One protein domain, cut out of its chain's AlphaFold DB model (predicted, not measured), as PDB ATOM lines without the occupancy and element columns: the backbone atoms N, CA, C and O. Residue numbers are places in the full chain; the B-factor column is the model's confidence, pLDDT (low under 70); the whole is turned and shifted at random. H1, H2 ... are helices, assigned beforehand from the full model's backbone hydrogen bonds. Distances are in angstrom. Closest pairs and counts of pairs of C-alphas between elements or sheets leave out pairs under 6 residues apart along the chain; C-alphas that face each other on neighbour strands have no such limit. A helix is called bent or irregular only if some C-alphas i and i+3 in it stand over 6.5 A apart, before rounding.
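What this domain is: This is residues 2 to 103 of the 104 residues of an uncharacterized protein of Actinobacteria bacterium (UniProt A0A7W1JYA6). A small head of three helices, H1, H2 and H3, folded back and forth, is followed by H4 set crosswise to H2, and then by the long helix H5, an arm that leads away from the head. H6 turns off at the far end of that arm; residues 66 to 81, 83 to 89 and 91 to 103 stick out with no other part beside them, and this arm makes much of the length. The printed part has 102 residues with six named helices, H1 to H6 in chain order, and no named strand; the class is all helix. The whole is extended, with a radius of gyration of the C-alphas of 24.5 A and spans of 74 by 32 by 24 A.

How they stand to each other: H1, residues 2 to 9, touches H2, residues 14 to 30, as a helical hairpin, at a shallow tilt of 28 degrees, opposite ways. H2 touches H1 with residues 17 to 24 alone, and the closest C-alphas, those of Leu 9 and Phe 17, are 6.3 A apart. H2 is irregular, with C-alphas 15 and 18 at 7.2 A, and its line is a rough one. H2 and H3, residues 34 to 42, form a second helical hairpin: they touch, opposite ways at a shallow tilt of 13 degrees, with the C-alphas of Ala 25 and Ala 37 closest at 4.2 A. H1 and H3 are close but not clearly touching, with the C-alphas of Thr 2 and Ala 36 closest at 7.3 A. H4, residues 48 to 59, is close to H2 but not clearly touching, about perpendicular at 75 degrees, with the C-alphas of Pro 14 and Ile 48 closest at 6.8 A. H4 is likewise close to H5, residues 61 to 84, but not clearly touching, about perpendicular at 78 degrees, with the C-alphas of Ala 57 and Val 64 closest at 6.2 A. H6, residues 87 to 101, touches no helix, and H5 and H6 are apart. In H1, H3, H4 and H5 every O i to N i+4 pair is within hydrogen-bond range; in H2 it is 11 of 13 and in H6 10 of 11.

Where its parts are: H1 begins at C-alpha 2, (24.951, 11.125, 22.754). H2 is 25.0 A long from first to last C-alpha, H4 16.3 A and H6 22.4 A. H5, the longest, runs 34.5 A from C-alpha 61 at (38.521, 20.456, 7.753) to C-alpha 84. H6 ends at C-alpha 101, (25.420, 63.124, -7.389).

The domain as a whole: The two C-alphas farthest apart, those of Asp 30 and Ala 103, are 76.7 A from each other. The printed part has no cut, and the five links between the helices are tight. The mean pLDDT of the printed part is 84.9; residues 84 to 103 are under 70, and H6 has a mean of 59.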
ATOM      1  N   THR A   2      25.888  10.430  23.648       70.94
ATOM      2  CA  THR A   2      24.951  11.125  22.754       70.94
ATOM      3  C   THR A   2      25.577  12.090  21.747       70.94
ATOM      4  O   THR A   2      25.240  12.017  20.574       70.94
ATOM      5  N   GLU A   3      26.517  12.954  22.140       79.12
ATOM      6  CA  GLU A   3      27.040  13.995  21.230       79.12
ATOM      7  C   GLU A   3      27.697  13.426  19.959       79.12
ATOM      8  O   GLU A   3      27.400  13.871  18.854       79.12
ATOM      9  N   ARG A   4      28.482  12.345  20.080       84.12
ATOM     10  CA  ARG A   4      29.062  11.655  18.911       84.12
ATOM     11  C   ARG A   4      28.016  10.949  18.051       84.12
ATOM     12  O   ARG A   4      28.240  10.741  16.863       84.12
ATOM     13  N   GLU A   5      26.913  10.511  18.644       85.56
ATOM     14  CA  GLU A   5      25.830   9.841  17.917       85.56
ATOM     15  C   GLU A   5      24.956  10.852  17.174       85.56
ATOM     16  O   GLU A   5      24.552  10.600  16.039       85.56
ATOM     17  N   VAL A   6      24.741  12.023  17.774       86.56
ATOM     18  CA  VAL A   6      24.111  13.177  17.129       86.56
ATOM     19  C   VAL A   6      24.974  13.681  15.974       86.56
ATOM     20  O   VAL A   6      24.441  13.938  14.900       86.56
ATOM     21  N   ASP A   7      26.297  13.744  16.132       86.94
ATOM     22  CA  ASP A   7      27.202  14.096  15.033       86.94
ATOM     23  C   ASP A   7      27.034  13.177  13.818       86.94
ATOM     24  O   ASP A   7      26.868  13.663  12.700       86.94
ATOM     25  N   ARG A   8      26.990  11.855  14.039       87.00
ATOM     26  CA  ARG A   8      26.764  10.865  12.968       87.00
ATOM     27  C   ARG A   8      25.411  11.033  12.287       87.00
ATOM     28  O   ARG A   8      25.280  10.753  11.100       87.00
ATOM     29  N   LEU A   9      24.399  11.500  13.015       88.75
ATOM     30  CA  LEU A   9      23.088  11.769  12.433       88.75
ATOM     31  C   LEU A   9      23.151  12.886  11.380       88.75
ATOM     32  O   LEU A   9      22.381  12.871  10.427       88.75
ATOM     33  N   PHE A  10      24.076  13.834  11.515       86.75
ATOM     34  CA  PHE A  10      24.279  14.888  10.520       86.75
ATOM     35  C   PHE A  10      25.202  14.481   9.364       86.75
ATOM     36  O   PHE A  10      25.355  15.271   8.434       86.75
ATOM     37  N   GLU A  11      25.777  13.274   9.397       87.00
ATOM     38  CA  GLU A  11      26.633  12.728   8.333       87.00
ATOM     39  C   GLU A  11      25.835  11.934   7.290       87.00
ATOM     40  O   GLU A  11      26.253  11.829   6.137       87.00
ATOM     41  N   VAL A  12      24.673  11.388   7.665       90.31
ATOM     42  CA  VAL A  12      23.838  10.624   6.728       90.31
ATOM     43  C   VAL A  12      23.177  11.536   5.686       90.31
ATOM     44  O   VAL A  12      22.946  12.720   5.961       90.31
ATOM     45  N   PRO A  13      22.826  11.010   4.496       88.75
ATOM     46  CA  PRO A  13      22.035  11.751   3.521       88.75
ATOM     47  C   PRO A  13      20.743  12.312   4.145       88.75
ATOM     48  O   PRO A  13      20.119  11.646   4.983       88.75
ATOM     49  N   PRO A  14      20.282  13.515   3.750       88.94
ATOM     50  CA  PRO A  14      19.069  14.117   4.305       88.94
ATOM     51  C   PRO A  14      17.835  13.211   4.193       88.94
ATOM     52  O   PRO A  14      16.928  13.275   5.026       88.94
ATOM     53  N   GLU A  15      17.766  12.380   3.159       90.19
ATOM     54  CA  GLU A  15      16.720  11.387   2.914       90.19
ATOM     55  C   GLU A  15      16.660  10.337   4.033       90.19
ATOM     56  O   GLU A  15      15.572   9.943   4.451       90.19
ATOM     57  N   GLU A  16      17.817   9.958   4.574       92.50
ATOM     58  CA  GLU A  16      17.972   8.929   5.605       92.50
ATOM     59  C   GLU A  16      17.898   9.494   7.030       92.50
ATOM     60  O   GLU A  16      17.604   8.758   7.977       92.50
ATOM     61  N   PHE A  17      18.087  10.808   7.194       93.06
ATOM     62  CA  PHE A  17      18.138  11.493   8.490       93.06
ATOM     63  C   PHE A  17      16.978  11.117   9.422       93.06
ATOM     64  O   PHE A  17      17.182  10.752  10.577       93.06
ATOM     65  N   THR A  18      15.734  11.171   8.934       92.75
ATOM     66  CA  THR A  18      14.556  10.889   9.769       92.75
ATOM     67  C   THR A  18      14.546   9.442  10.267       92.75
ATOM     68  O   THR A  18      14.178   9.190  11.417       92.75
ATOM     69  N   ALA A  19      14.959   8.492   9.423       94.19
ATOM     70  CA  ALA A  19      15.027   7.081   9.787       94.19
ATOM     71  C   ALA A  19      16.129   6.841  10.828       94.19
ATOM     72  O   ALA A  19      15.860   6.251  11.876       94.19
ATOM     73  N   ALA A  20      17.327   7.383  10.590       94.50
ATOM     74  CA  ALA A  20      18.458   7.296  11.509       94.50
ATOM     75  C   ALA A  20      18.153   7.940  12.876       94.50
ATOM     76  O   ALA A  20      18.411   7.333  13.917       94.50
ATOM     77  N   ARG A  21      17.507   9.115  12.896       94.81
ATOM     78  CA  ARG A  21      17.106   9.818  14.130       94.81
ATOM     79  C   ARG A  21      16.144   8.977  14.955       94.81
ATOM     80  O   ARG A  21      16.292   8.849  16.168       94.81
ATOM     81  N   ASN A  22      15.140   8.400  14.298       94.50
ATOM     82  CA  ASN A  22      14.137   7.584  14.972       94.50
ATOM     83  C   ASN A  22      14.739   6.275  15.505       94.50
ATOM     84  O   ASN A  22      14.330   5.821  16.574       94.50
ATOM     85  N   ALA A  23      15.702   5.681  14.794       94.44
ATOM     86  CA  ALA A  23      16.431   4.505  15.258       94.44
ATOM     87  C   ALA A  23      17.285   4.820  16.497       94.44
ATOM     88  O   ALA A  23      17.207   4.093  17.487       94.44
ATOM     89  N   LEU A  24      18.016   5.941  16.483       93.38
ATOM     90  CA  LEU A  24      18.807   6.401  17.627       93.38
ATOM     91  C   LEU A  24      17.924   6.679  18.850       93.38
ATOM     92  O   LEU A  24      18.205   6.190  19.938       93.38
ATOM     93  N   ALA A  25      16.808   7.387  18.669       93.62
ATOM     94  CA  ALA A  25      15.885   7.670  19.766       93.62
ATOM     95  C   ALA A  25      15.250   6.401  20.364       93.62
ATOM     96  O   ALA A  25      15.006   6.341  21.567       93.62
ATOM     97  N   ARG A  26      14.966   5.376  19.547       93.94
ATOM     98  CA  ARG A  26      14.496   4.074  20.055       93.94
ATOM     99  C   ARG A  26      15.572   3.395  20.889       93.94
ATOM    100  O   ARG A  26      15.297   3.012  22.017       93.94
ATOM    101  N   ARG A  27      16.797   3.337  20.368       92.94
ATOM    102  CA  ARG A  27      17.932   2.733  21.062       92.94
ATOM    103  C   ARG A  27      18.212   3.400  22.413       92.94
ATOM    104  O   ARG A  27      18.340   2.694  23.402       92.94
ATOM    105  N   LEU A  28      18.230   4.733  22.474       92.25
ATOM    106  CA  LEU A  28      18.429   5.472  23.728       92.25
ATOM    107  C   LEU A  28      17.325   5.174  24.751       92.25
ATOM    108  O   LEU A  28      17.599   5.019  25.938       92.25
ATOM    109  N   LYS A  29      16.078   5.015  24.288       91.44
ATOM    110  CA  LYS A  29      14.964   4.614  25.150       91.44
ATOM    111  C   LYS A  29      15.143   3.193  25.697       91.44
ATOM    112  O   LYS A  29      14.865   2.972  26.873       91.44
ATOM    113  N   ASP A  30      15.609   2.261  24.868       92.88
ATOM    114  CA  ASP A  30      15.874   0.871  25.267       92.88
ATOM    115  C   ASP A  30      17.070   0.770  26.234       92.88
ATOM    116  O   ASP A  30      17.078  -0.072  27.129       92.88
ATOM    117  N   GLU A  31      18.047   1.672  26.105       91.25
ATOM    118  CA  GLU A  31      19.189   1.828  27.017       91.25
ATOM    119  C   GLU A  31      18.820   2.552  28.335       91.25
ATOM    120  O   GLU A  31      19.654   2.672  29.232       91.25
ATOM    121  N   GLY A  32      17.564   2.991  28.487       91.38
ATOM    122  CA  GLY A  32      17.042   3.632  29.699       91.38
ATOM    123  C   GLY A  32      17.202   5.154  29.749       91.38
ATOM    124  O   GLY A  32      16.786   5.774  30.728       91.38
ATOM    125  N   ASP A  33      17.735   5.777  28.697       91.50
ATOM    126  CA  ASP A  33      17.917   7.227  28.589       91.50
ATOM    127  C   ASP A  33      16.767   7.874  27.799       91.50
ATOM    128  O   ASP A  33      16.881   8.290  26.640       91.50
ATOM    129  N   ALA A  34      15.597   7.930  28.440       90.00
ATOM    130  CA  ALA A  34      14.403   8.526  27.845       90.00
ATOM    131  C   ALA A  34      14.555  10.037  27.581       90.00
ATOM    132  O   ALA A  34      13.985  10.537  26.612       90.00
ATOM    133  N   SER A  35      15.341  10.751  28.399       90.50
ATOM    134  CA  SER A  35      15.591  12.189  28.220       90.50
ATOM    135  C   SER A  35      16.379  12.443  26.939       90.50
ATOM    136  O   SER A  35      15.938  13.215  26.086       90.50
ATOM    137  N   ALA A  36      17.489  11.725  26.740       88.62
ATOM    138  CA  ALA A  36      18.273  11.841  25.516       88.62
ATOM    139  C   ALA A  36      17.481  11.401  24.277       88.62
ATOM    140  O   ALA A  36      17.611  11.993  23.205       88.62
ATOM    141  N   ALA A  37      16.625  10.382  24.402       91.12
ATOM    142  CA  ALA A  37      15.758   9.953  23.308       91.12
ATOM    143  C   ALA A  37      14.802  11.066  22.839       91.12
ATOM    144  O   ALA A  37      14.561  11.208  21.635       91.12
ATOM    145  N   ASP A  38      14.250  11.848  23.768       91.94
ATOM    146  CA  ASP A  38      13.353  12.955  23.442       91.94
ATOM    147  C   ASP A  38      14.112  14.159  22.874       91.94
ATOM    148  O   ASP A  38      13.656  14.746  21.890       91.94
ATOM    149  N   GLU A  39      15.308  14.460  23.386       92.31
ATOM    150  CA  GLU A  39      16.211  15.458  22.794       92.31
ATOM    151  C   GLU A  39      16.547  15.117  21.334       92.31
ATOM    152  O   GLU A  39      16.393  15.953  20.440       92.31
ATOM    153  N   VAL A  40      16.913  13.861  21.054       91.69
ATOM    154  CA  VAL A  40      17.224  13.400  19.692       91.69
ATOM    155  C   VAL A  40      16.014  13.522  18.763       91.69
ATOM    156  O   VAL A  40      16.173  13.888  17.599       91.69
ATOM    157  N   LYS A  41      14.789  13.267  19.239       90.62
ATOM    158  CA  LYS A  41      13.573  13.426  18.416       90.62
ATOM    159  C   LYS A  41      13.268  14.875  18.057       90.62
ATOM    160  O   LYS A  41      12.677  15.102  16.999       90.62
ATOM    161  N   GLN A  42      13.647  15.829  18.906       92.69
ATOM    162  CA  GLN A  42      13.459  17.257  18.639       92.69
ATOM    163  C   GLN A  42      14.421  17.793  17.572       92.69
ATOM    164  O   GLN A  42      14.185  18.867  17.014       92.69
ATOM    165  N   LEU A  43      15.468  17.037  17.219       90.56
ATOM    166  CA  LEU A  43      16.370  17.409  16.137       90.56
ATOM    167  C   LEU A  43      15.614  17.501  14.809       90.56
ATOM    168  O   LEU A  43      14.975  16.552  14.331       90.56
ATOM    169  N   SER A  44      15.713  18.684  14.210       89.12
ATOM    170  CA  SER A  44      15.120  18.996  12.917       89.12
ATOM    171  C   SER A  44      15.984  18.451  11.789       89.12
ATOM    172  O   SER A  44      17.212  18.517  11.849       89.12
ATOM    173  N   LYS A  45      15.334  17.947  10.734       88.38
ATOM    174  CA  LYS A  45      16.031  17.558   9.507       88.38
ATOM    175  C   LYS A  45      16.727  18.797   8.922       88.38
ATOM    176  O   LYS A  45      16.044  19.799   8.690       88.38
ATOM    177  N   PRO A  46      18.050  18.759   8.689       88.25
ATOM    178  CA  PRO A  46      18.760  19.886   8.105       88.25
ATOM    179  C   PRO A  46      18.261  20.156   6.682       88.25
ATOM    180  O   PRO A  46      17.837  19.248   5.963       88.25
ATOM    181  N   SER A  47      18.344  21.418   6.256       92.38
ATOM    182  CA  SER A  47      18.175  21.749   4.840       92.38
ATOM    183  C   SER A  47      19.310  21.131   4.014       92.38
ATOM    184  O   SER A  47      20.399  20.889   4.540       92.38
ATOM    185  N   ILE A  48      19.092  20.928   2.711       90.31
ATOM    186  CA  ILE A  48      20.127  20.395   1.806       90.31
ATOM    187  C   ILE A  48      21.381  21.282   1.828       90.31
ATOM    188  O   ILE A  48      22.496  20.772   1.878       90.31
ATOM    189  N   ALA A  49      21.207  22.608   1.860       91.62
ATOM    190  CA  ALA A  49      22.323  23.548   1.942       91.62
ATOM    191  C   ALA A  49      23.113  23.387   3.252       91.62
ATOM    192  O   ALA A  49      24.340  23.352   3.234       91.62
ATOM    193  N   THR A  50      22.415  23.243   4.382       91.06
ATOM    194  CA  THR A  50      23.042  23.024   5.693       91.06
ATOM    195  C   THR A  50      23.811  21.705   5.727       91.06
ATOM    196  O   THR A  50      24.947  21.676   6.187       91.06
ATOM    197  N   TRP A  51      23.221  20.628   5.204       91.94
ATOM    198  CA  TRP A  51      23.891  19.333   5.093       91.94
ATOM    199  C   TRP A  51      25.153  19.427   4.229       91.94
ATOM    200  O   TRP A  51      26.223  19.028   4.672       91.94
ATOM    201  N   ALA A  52      25.069  20.049   3.051       91.06
ATOM    202  CA  ALA A  52      26.212  20.190   2.152       91.06
ATOM    203  C   ALA A  52      27.367  20.986   2.786       91.06
ATOM    204  O   ALA A  52      28.530  20.612   2.641       91.06
ATOM    205  N   ILE A  53      27.059  22.058   3.524       90.12
ATOM    206  CA  ILE A  53      28.066  22.837   4.261       90.12
ATOM    207  C   ILE A  53      28.706  21.990   5.366       90.12
ATOM    208  O   ILE A  53      29.926  22.024   5.521       90.12
ATOM    209  N   ASN A  54      27.910  21.220   6.111       89.06
ATOM    210  CA  ASN A  54      28.425  20.339   7.158       89.06
ATOM    211  C   ASN A  54      29.352  19.262   6.581       89.06
ATOM    212  O   ASN A  54      30.427  19.041   7.134       89.06
ATOM    213  N   GLN A  55      28.987  18.660   5.446       90.81
ATOM    214  CA  GLN A  55      29.845  17.699   4.752       90.81
ATOM    215  C   GLN A  55      31.144  18.346   4.280       90.81
ATOM    216  O   GLN A  55      32.223  17.850   4.587       90.81
ATOM    217  N   LEU A  56      31.070  19.518   3.639       90.06
ATOM    218  CA  LEU A  56      32.258  20.263   3.217       90.06
ATOM    219  C   LEU A  56      33.189  20.574   4.400       90.06
ATOM    220  O   LEU A  56      34.407  20.436   4.291       90.06
ATOM    221  N   ALA A  57      32.620  20.980   5.536       89.12
ATOM    222  CA  ALA A  57      33.373  21.267   6.748       89.12
ATOM    223  C   ALA A  57      34.064  20.026   7.327       89.12
ATOM    224  O   ALA A  57      35.146  20.166   7.893       89.12
ATOM    225  N   ARG A  58      33.472  18.834   7.179       86.81
ATOM    226  CA  ARG A  58      34.029  17.559   7.660       86.81
ATOM    227  C   ARG A  58      35.070  16.977   6.703       86.81
ATOM    228  O   ARG A  58      36.157  16.623   7.148       86.81
ATOM    229  N   ASP A  59      34.785  16.954   5.407       91.81
ATOM    230  CA  ASP A  59      35.674  16.363   4.401       91.81
ATOM    231  C   ASP A  59      36.927  17.221   4.165       91.81
ATOM    232  O   ASP A  59      38.007  16.707   3.875       91.81
ATOM    233  N   TYR A  60      36.807  18.543   4.339       93.06
ATOM    234  CA  TYR A  60      37.874  19.509   4.065       93.06
ATOM    235  C   TYR A  60      38.220  20.367   5.287       93.06
ATOM    236  O   TYR A  60      38.510  21.559   5.153       93.06
ATOM    237  N   GLN A  61      38.236  19.765   6.482       91.56
ATOM    238  CA  GLN A  61      38.521  20.456   7.753       91.56
ATOM    239  C   GLN A  61      39.751  21.370   7.688       91.56
ATOM    240  O   GLN A  61      39.698  22.517   8.134       91.56
ATOM    241  N   GLY A  62      40.856  20.890   7.102       92.88
ATOM    242  CA  GLY A  62      42.091  21.670   6.965       92.88
ATOM    243  C   GLY A  62      41.912  22.920   6.098       92.88
ATOM    244  O   GLY A  62      42.291  24.019   6.504       92.88
ATOM    245  N   THR A  63      41.281  22.771   4.934       94.44
ATOM    246  CA  THR A  63      41.011  23.872   4.000       94.44
ATOM    247  C   THR A  63      40.044  24.889   4.596       94.44
ATOM    248  O   THR A  63      40.286  26.093   4.516       94.44
ATOM    249  N   VAL A  64      38.969  24.421   5.234       94.94
ATOM    250  CA  VAL A  64      37.984  25.289   5.892       94.94
ATOM    251  C   VAL A  64      38.629  26.059   7.042       94.94
ATOM    252  O   VAL A  64      38.428  27.267   7.159       94.94
ATOM    253  N   LYS A  65      39.476  25.406   7.844       94.75
ATOM    254  CA  LYS A  65      40.240  26.072   8.904       94.75
ATOM    255  C   LYS A  65      41.152  27.164   8.339       94.75
ATOM    256  O   LYS A  65      41.096  28.299   8.810       94.75
ATOM    257  N   LEU A  66      41.923  26.858   7.295       96.19
ATOM    258  CA  LEU A  66      42.804  27.828   6.638       96.19
ATOM    259  C   LEU A  66      42.028  29.028   6.069       96.19
ATOM    260  O   LEU A  66      42.467  30.176   6.193       96.19
ATOM    261  N   LEU A  67      40.862  28.779   5.467       94.81
ATOM    262  CA  LEU A  67      39.975  29.820   4.952       94.81
ATOM    263  C   LEU A  67      39.490  30.745   6.074       94.81
ATOM    264  O   LEU A  67      39.589  31.967   5.948       94.81
ATOM    265  N   LEU A  68      38.997  30.180   7.179       95.88
ATOM    266  CA  LEU A  68      38.504  30.944   8.327       95.88
ATOM    267  C   LEU A  68      39.618  31.762   8.993       95.88
ATOM    268  O   LEU A  68      39.412  32.930   9.331       95.88
ATOM    269  N   GLU A  69      40.814  31.190   9.135       96.94
ATOM    270  CA  GLU A  69      41.989  31.896   9.652       96.94
ATOM    271  C   GLU A  69      42.380  33.074   8.750       96.94
ATOM    272  O   GLU A  69      42.616  34.188   9.229       96.94
ATOM    273  N   SER A  70      42.386  32.860   7.435       96.88
ATOM    274  CA  SER A  70      42.685  33.900   6.445       96.88
ATOM    275  C   SER A  70      41.638  35.016   6.461       96.88
ATOM    276  O   SER A  70      41.991  36.198   6.497       96.88
ATOM    277  N   ALA A  71      40.352  34.663   6.528       96.69
ATOM    278  CA  ALA A  71      39.253  35.618   6.647       96.69
ATOM    279  C   ALA A  71      39.337  36.430   7.950       96.69
ATOM    280  O   ALA A  71      39.120  37.643   7.938       96.69
ATOM    281  N   SER A  72      39.707  35.796   9.068       96.94
ATOM    282  CA  SER A  72      39.913  36.476  10.354       96.94
ATOM    283  C   SER A  72      41.043  37.503  10.277       96.94
ATOM    284  O   SER A  72      40.891  38.640  10.730       96.94
ATOM    285  N   ARG A  73      42.170  37.140   9.649       96.19
ATOM    286  CA  ARG A  73      43.299  38.058   9.422       96.19
ATOM    287  C   ARG A  73      42.897  39.242   8.547       96.19
ATOM    288  O   ARG A  73      43.217  40.378   8.896       96.19
ATOM    289  N   LEU A  74      42.167  38.991   7.460       96.19
ATOM    290  CA  LEU A  74      41.662  40.042   6.579       96.19
ATOM    291  C   LEU A  74      40.709  40.988   7.319       96.19
ATOM    292  O   LEU A  74      40.896  42.200   7.256       96.19
ATOM    293  N   ARG A  75      39.746  40.450   8.078       95.19
ATOM    294  CA  ARG A  75      38.809  41.255   8.875       95.19
ATOM    295  C   ARG A  75      39.547  42.157   9.864       95.19
ATOM    296  O   ARG A  75      39.278  43.352   9.911       95.19
ATOM    297  N   LYS A  76      40.524  41.620  10.602       95.00
ATOM    298  CA  LYS A  76      41.349  42.407  11.537       95.00
ATOM    299  C   LYS A  76      42.108  43.529  10.827       95.00
ATOM    300  O   LYS A  76      42.159  44.649  11.330       95.00
ATOM    301  N   ALA A  77      42.674  43.254   9.651       93.12
ATOM    302  CA  ALA A  77      43.348  44.272   8.852       93.12
ATOM    303  C   ALA A  77      42.375  45.368   8.382       93.12
ATOM    304  O   ALA A  77      42.695  46.549   8.497       93.12
ATOM    305  N   GLN A  78      41.174  44.995   7.924       92.31
ATOM    306  CA  GLN A  78      40.126  45.938   7.519       92.31
ATOM    307  C   GLN A  78      39.653  46.810   8.691       92.31
ATOM    308  O   GLN A  78      39.550  48.025   8.548       92.31
ATOM    309  N   GLU A  79      39.418  46.224   9.864       93.31
ATOM    310  CA  GLU A  79      39.035  46.961  11.073       93.31
ATOM    311  C   GLU A  79      40.122  47.947  11.515       93.31
ATOM    312  O   GLU A  79      39.818  49.090  11.858       93.31
ATOM    313  N   ASN A  80      41.391  47.534  11.480       89.81
ATOM    314  CA  ASN A  80      42.518  48.403  11.818       89.81
ATOM    315  C   ASN A  80      42.682  49.538  10.805       89.81
ATOM    316  O   ASN A  80      42.860  50.687  11.207       89.81
ATOM    317  N   ALA A  81      42.552  49.242   9.509       87.50
ATOM    318  CA  ALA A  81      42.586  50.248   8.457       87.50
ATOM    319  C   ALA A  81      41.472  51.286   8.664       87.50
ATOM    320  O   ALA A  81      41.753  52.481   8.726       87.50
ATOM    321  N   LEU A  82      40.231  50.843   8.892       86.31
ATOM    322  CA  LEU A  82      39.096  51.726   9.174       86.31
ATOM    323  C   LEU A  82      39.310  52.588  10.421       86.31
ATOM    324  O   LEU A  82      38.927  53.754  10.420       86.31
ATOM    325  N   LYS A  83      39.936  52.051  11.475       81.06
ATOM    326  CA  LYS A  83      40.297  52.818  12.679       81.06
ATOM    327  C   LYS A  83      41.400  53.844  12.402       81.06
ATOM    328  O   LYS A  83      41.326  54.942  12.942       81.06
ATOM    329  N   SER A  84      42.368  53.513  11.546       68.88
ATOM    330  CA  SER A  84      43.487  54.395  11.181       68.88
ATOM    331  C   SER A  84      43.128  55.516  10.199       68.88
ATOM    332  O   SER A  84      43.872  56.489  10.103       68.88
ATOM    333  N   VAL A  85      41.988  55.438   9.499       64.81
ATOM    334  CA  VAL A  85      41.496  56.577   8.711       64.81
ATOM    335  C   VAL A  85      41.023  57.656   9.683       64.81
ATOM    336  O   VAL A  85      39.998  57.483  10.360       64.81
ATOM    337  N   ALA A  86      41.772  58.762   9.731       62.12
ATOM    338  CA  ALA A  86      41.440  59.955  10.503       62.12
ATOM    339  C   ALA A  86      39.963  60.348  10.280       62.12
ATOM    340  O   ALA A  86      39.491  60.283   9.137       62.12
ATOM    341  N   PRO A  87      39.214  60.745  11.327       59.59
ATOM    342  CA  PRO A  87      37.798  61.112  11.213       59.59
ATOM    343  C   PRO A  87      37.529  62.138  10.099       59.59
ATOM    344  O   PRO A  87      36.534  62.042   9.384       59.59
ATOM    345  N   GLU A  88      38.474  63.055   9.896       57.25
ATOM    346  CA  GLU A  88      38.454  64.118   8.886       57.25
ATOM    347  C   GLU A  88      38.416  63.578   7.443       57.25
ATOM    348  O   GLU A  88      37.647  64.072   6.618       57.25
ATOM    349  N   MET A  89      39.140  62.491   7.144       57.09
ATOM    350  CA  MET A  89      39.131  61.867   5.811       57.09
ATOM    351  C   MET A  89      37.828  61.109   5.511       57.09
ATOM    352  O   MET A  89      37.459  60.954   4.346       57.09
ATOM    353  N   ARG A  90      37.091  60.660   6.538       57.53
ATOM    354  CA  ARG A  90      35.796  59.978   6.351       57.53
ATOM    355  C   ARG A  90      34.705  60.954   5.911       57.53
ATOM    356  O   ARG A  90      33.891  60.609   5.053       57.53
ATOM    357  N   CYS A  91      34.716  62.173   6.454       57.28
ATOM    358  CA  CYS A  91      33.813  63.248   6.037       57.28
ATOM    359  C   CYS A  91      34.119  63.727   4.611       57.28
ATOM    360  O   CYS A  91      33.194  63.949   3.829       57.28
ATOM    361  N   ASP A  92      35.399  63.799   4.236       58.53
ATOM    362  CA  ASP A  92      35.795  64.290   2.914       58.53
ATOM    363  C   ASP A  92      35.481  63.281   1.787       58.53
ATOM    364  O   ASP A  92      35.029  63.663   0.705       58.53
ATOM    365  N   ALA A  93      35.589  61.972   2.054       59.38
ATOM    366  CA  ALA A  93      35.176  60.928   1.108       59.38
ATOM    367  C   ALA A  93      33.650  60.901   0.874       59.38
ATOM    368  O   ALA A  93      33.198  60.729  -0.260       59.38
ATOM    369  N   ARG A  94      32.849  61.122   1.929       58.94
ATOM    370  CA  ARG A  94      31.376  61.180   1.856       58.94
ATOM    371  C   ARG A  94      30.890  62.416   1.087       58.94
ATOM    372  O   ARG A  94      29.943  62.307   0.306       58.94
ATOM    373  N   ARG A  95      31.565  63.560   1.254       58.81
ATOM    374  CA  ARG A  95      31.251  64.824   0.566       58.81
ATOM    375  C   ARG A  95      31.502  64.748  -0.943       58.81
ATOM    376  O   ARG A  95      30.656  65.164  -1.728       58.81
ATOM    377  N   ARG A  96      32.592  64.099  -1.369       60.28
ATOM    378  CA  ARG A  96      32.893  63.890  -2.801       60.28
ATOM    379  C   ARG A  96      31.874  62.996  -3.502       60.28
ATOM    380  O   ARG A  96      31.560  63.218  -4.668       60.28
ATOM    381  N   THR A  97      31.329  61.997  -2.803       59.69
ATOM    382  CA  THR A  97      30.246  61.172  -3.360       59.69
ATOM    383  C   THR A  97      28.928  61.933  -3.494       59.69
ATOM    384  O   THR A  97      28.223  61.704  -4.471       59.69
ATOM    385  N   SER A  98      28.602  62.858  -2.579       58.75
ATOM    386  CA  SER A  98      27.391  63.682  -2.707       58.75
ATOM    387  C   SER A  98      27.538  64.773  -3.765       58.75
ATOM    388  O   SER A  98      26.622  64.971  -4.551       58.75
ATOM    389  N   GLU A  99      28.694  65.434  -3.857       59.09
ATOM    390  CA  GLU A  99      28.943  66.475  -4.870       59.09
ATOM    391  C   GLU A  99      28.856  65.918  -6.296       59.09
ATOM    392  O   GLU A  99      28.330  66.573  -7.187       59.09
ATOM    393  N   ARG A 100      29.270  64.664  -6.505       63.09
ATOM    394  CA  ARG A 100      29.162  63.984  -7.804       63.09
ATOM    395  C   ARG A 100      27.733  63.564  -8.169       63.09
ATOM    396  O   ARG A 100      27.458  63.356  -9.345       63.09
ATOM    397  N   LEU A 101      26.841  63.435  -7.183       57.84
ATOM    398  CA  LEU A 101      25.420  63.124  -7.389       57.84
ATOM    399  C   LEU A 101      24.567  64.375  -7.666       57.84
ATOM    400  O   LEU A 101      23.483  64.235  -8.219       57.84
ATOM    401  N   TYR A 102      25.058  65.573  -7.328       56.09
ATOM    402  CA  TYR A 102      24.372  66.856  -7.555       56.09
ATOM    403  C   TYR A 102      25.004  67.723  -8.664       56.09
ATOM    404  O   TYR A 102      24.584  68.858  -8.858       56.09
ATOM    405  N   ALA A 103      26.009  67.211  -9.385       57.41
ATOM    406  CA  ALA A 103      26.702  67.917 -10.470       57.41
ATOM    407  C   ALA A 103      26.255  67.487 -11.887       57.41
ATOM    408  O   ALA A 103      27.050  67.577 -12.821       57.41
TER     409      ALA A 103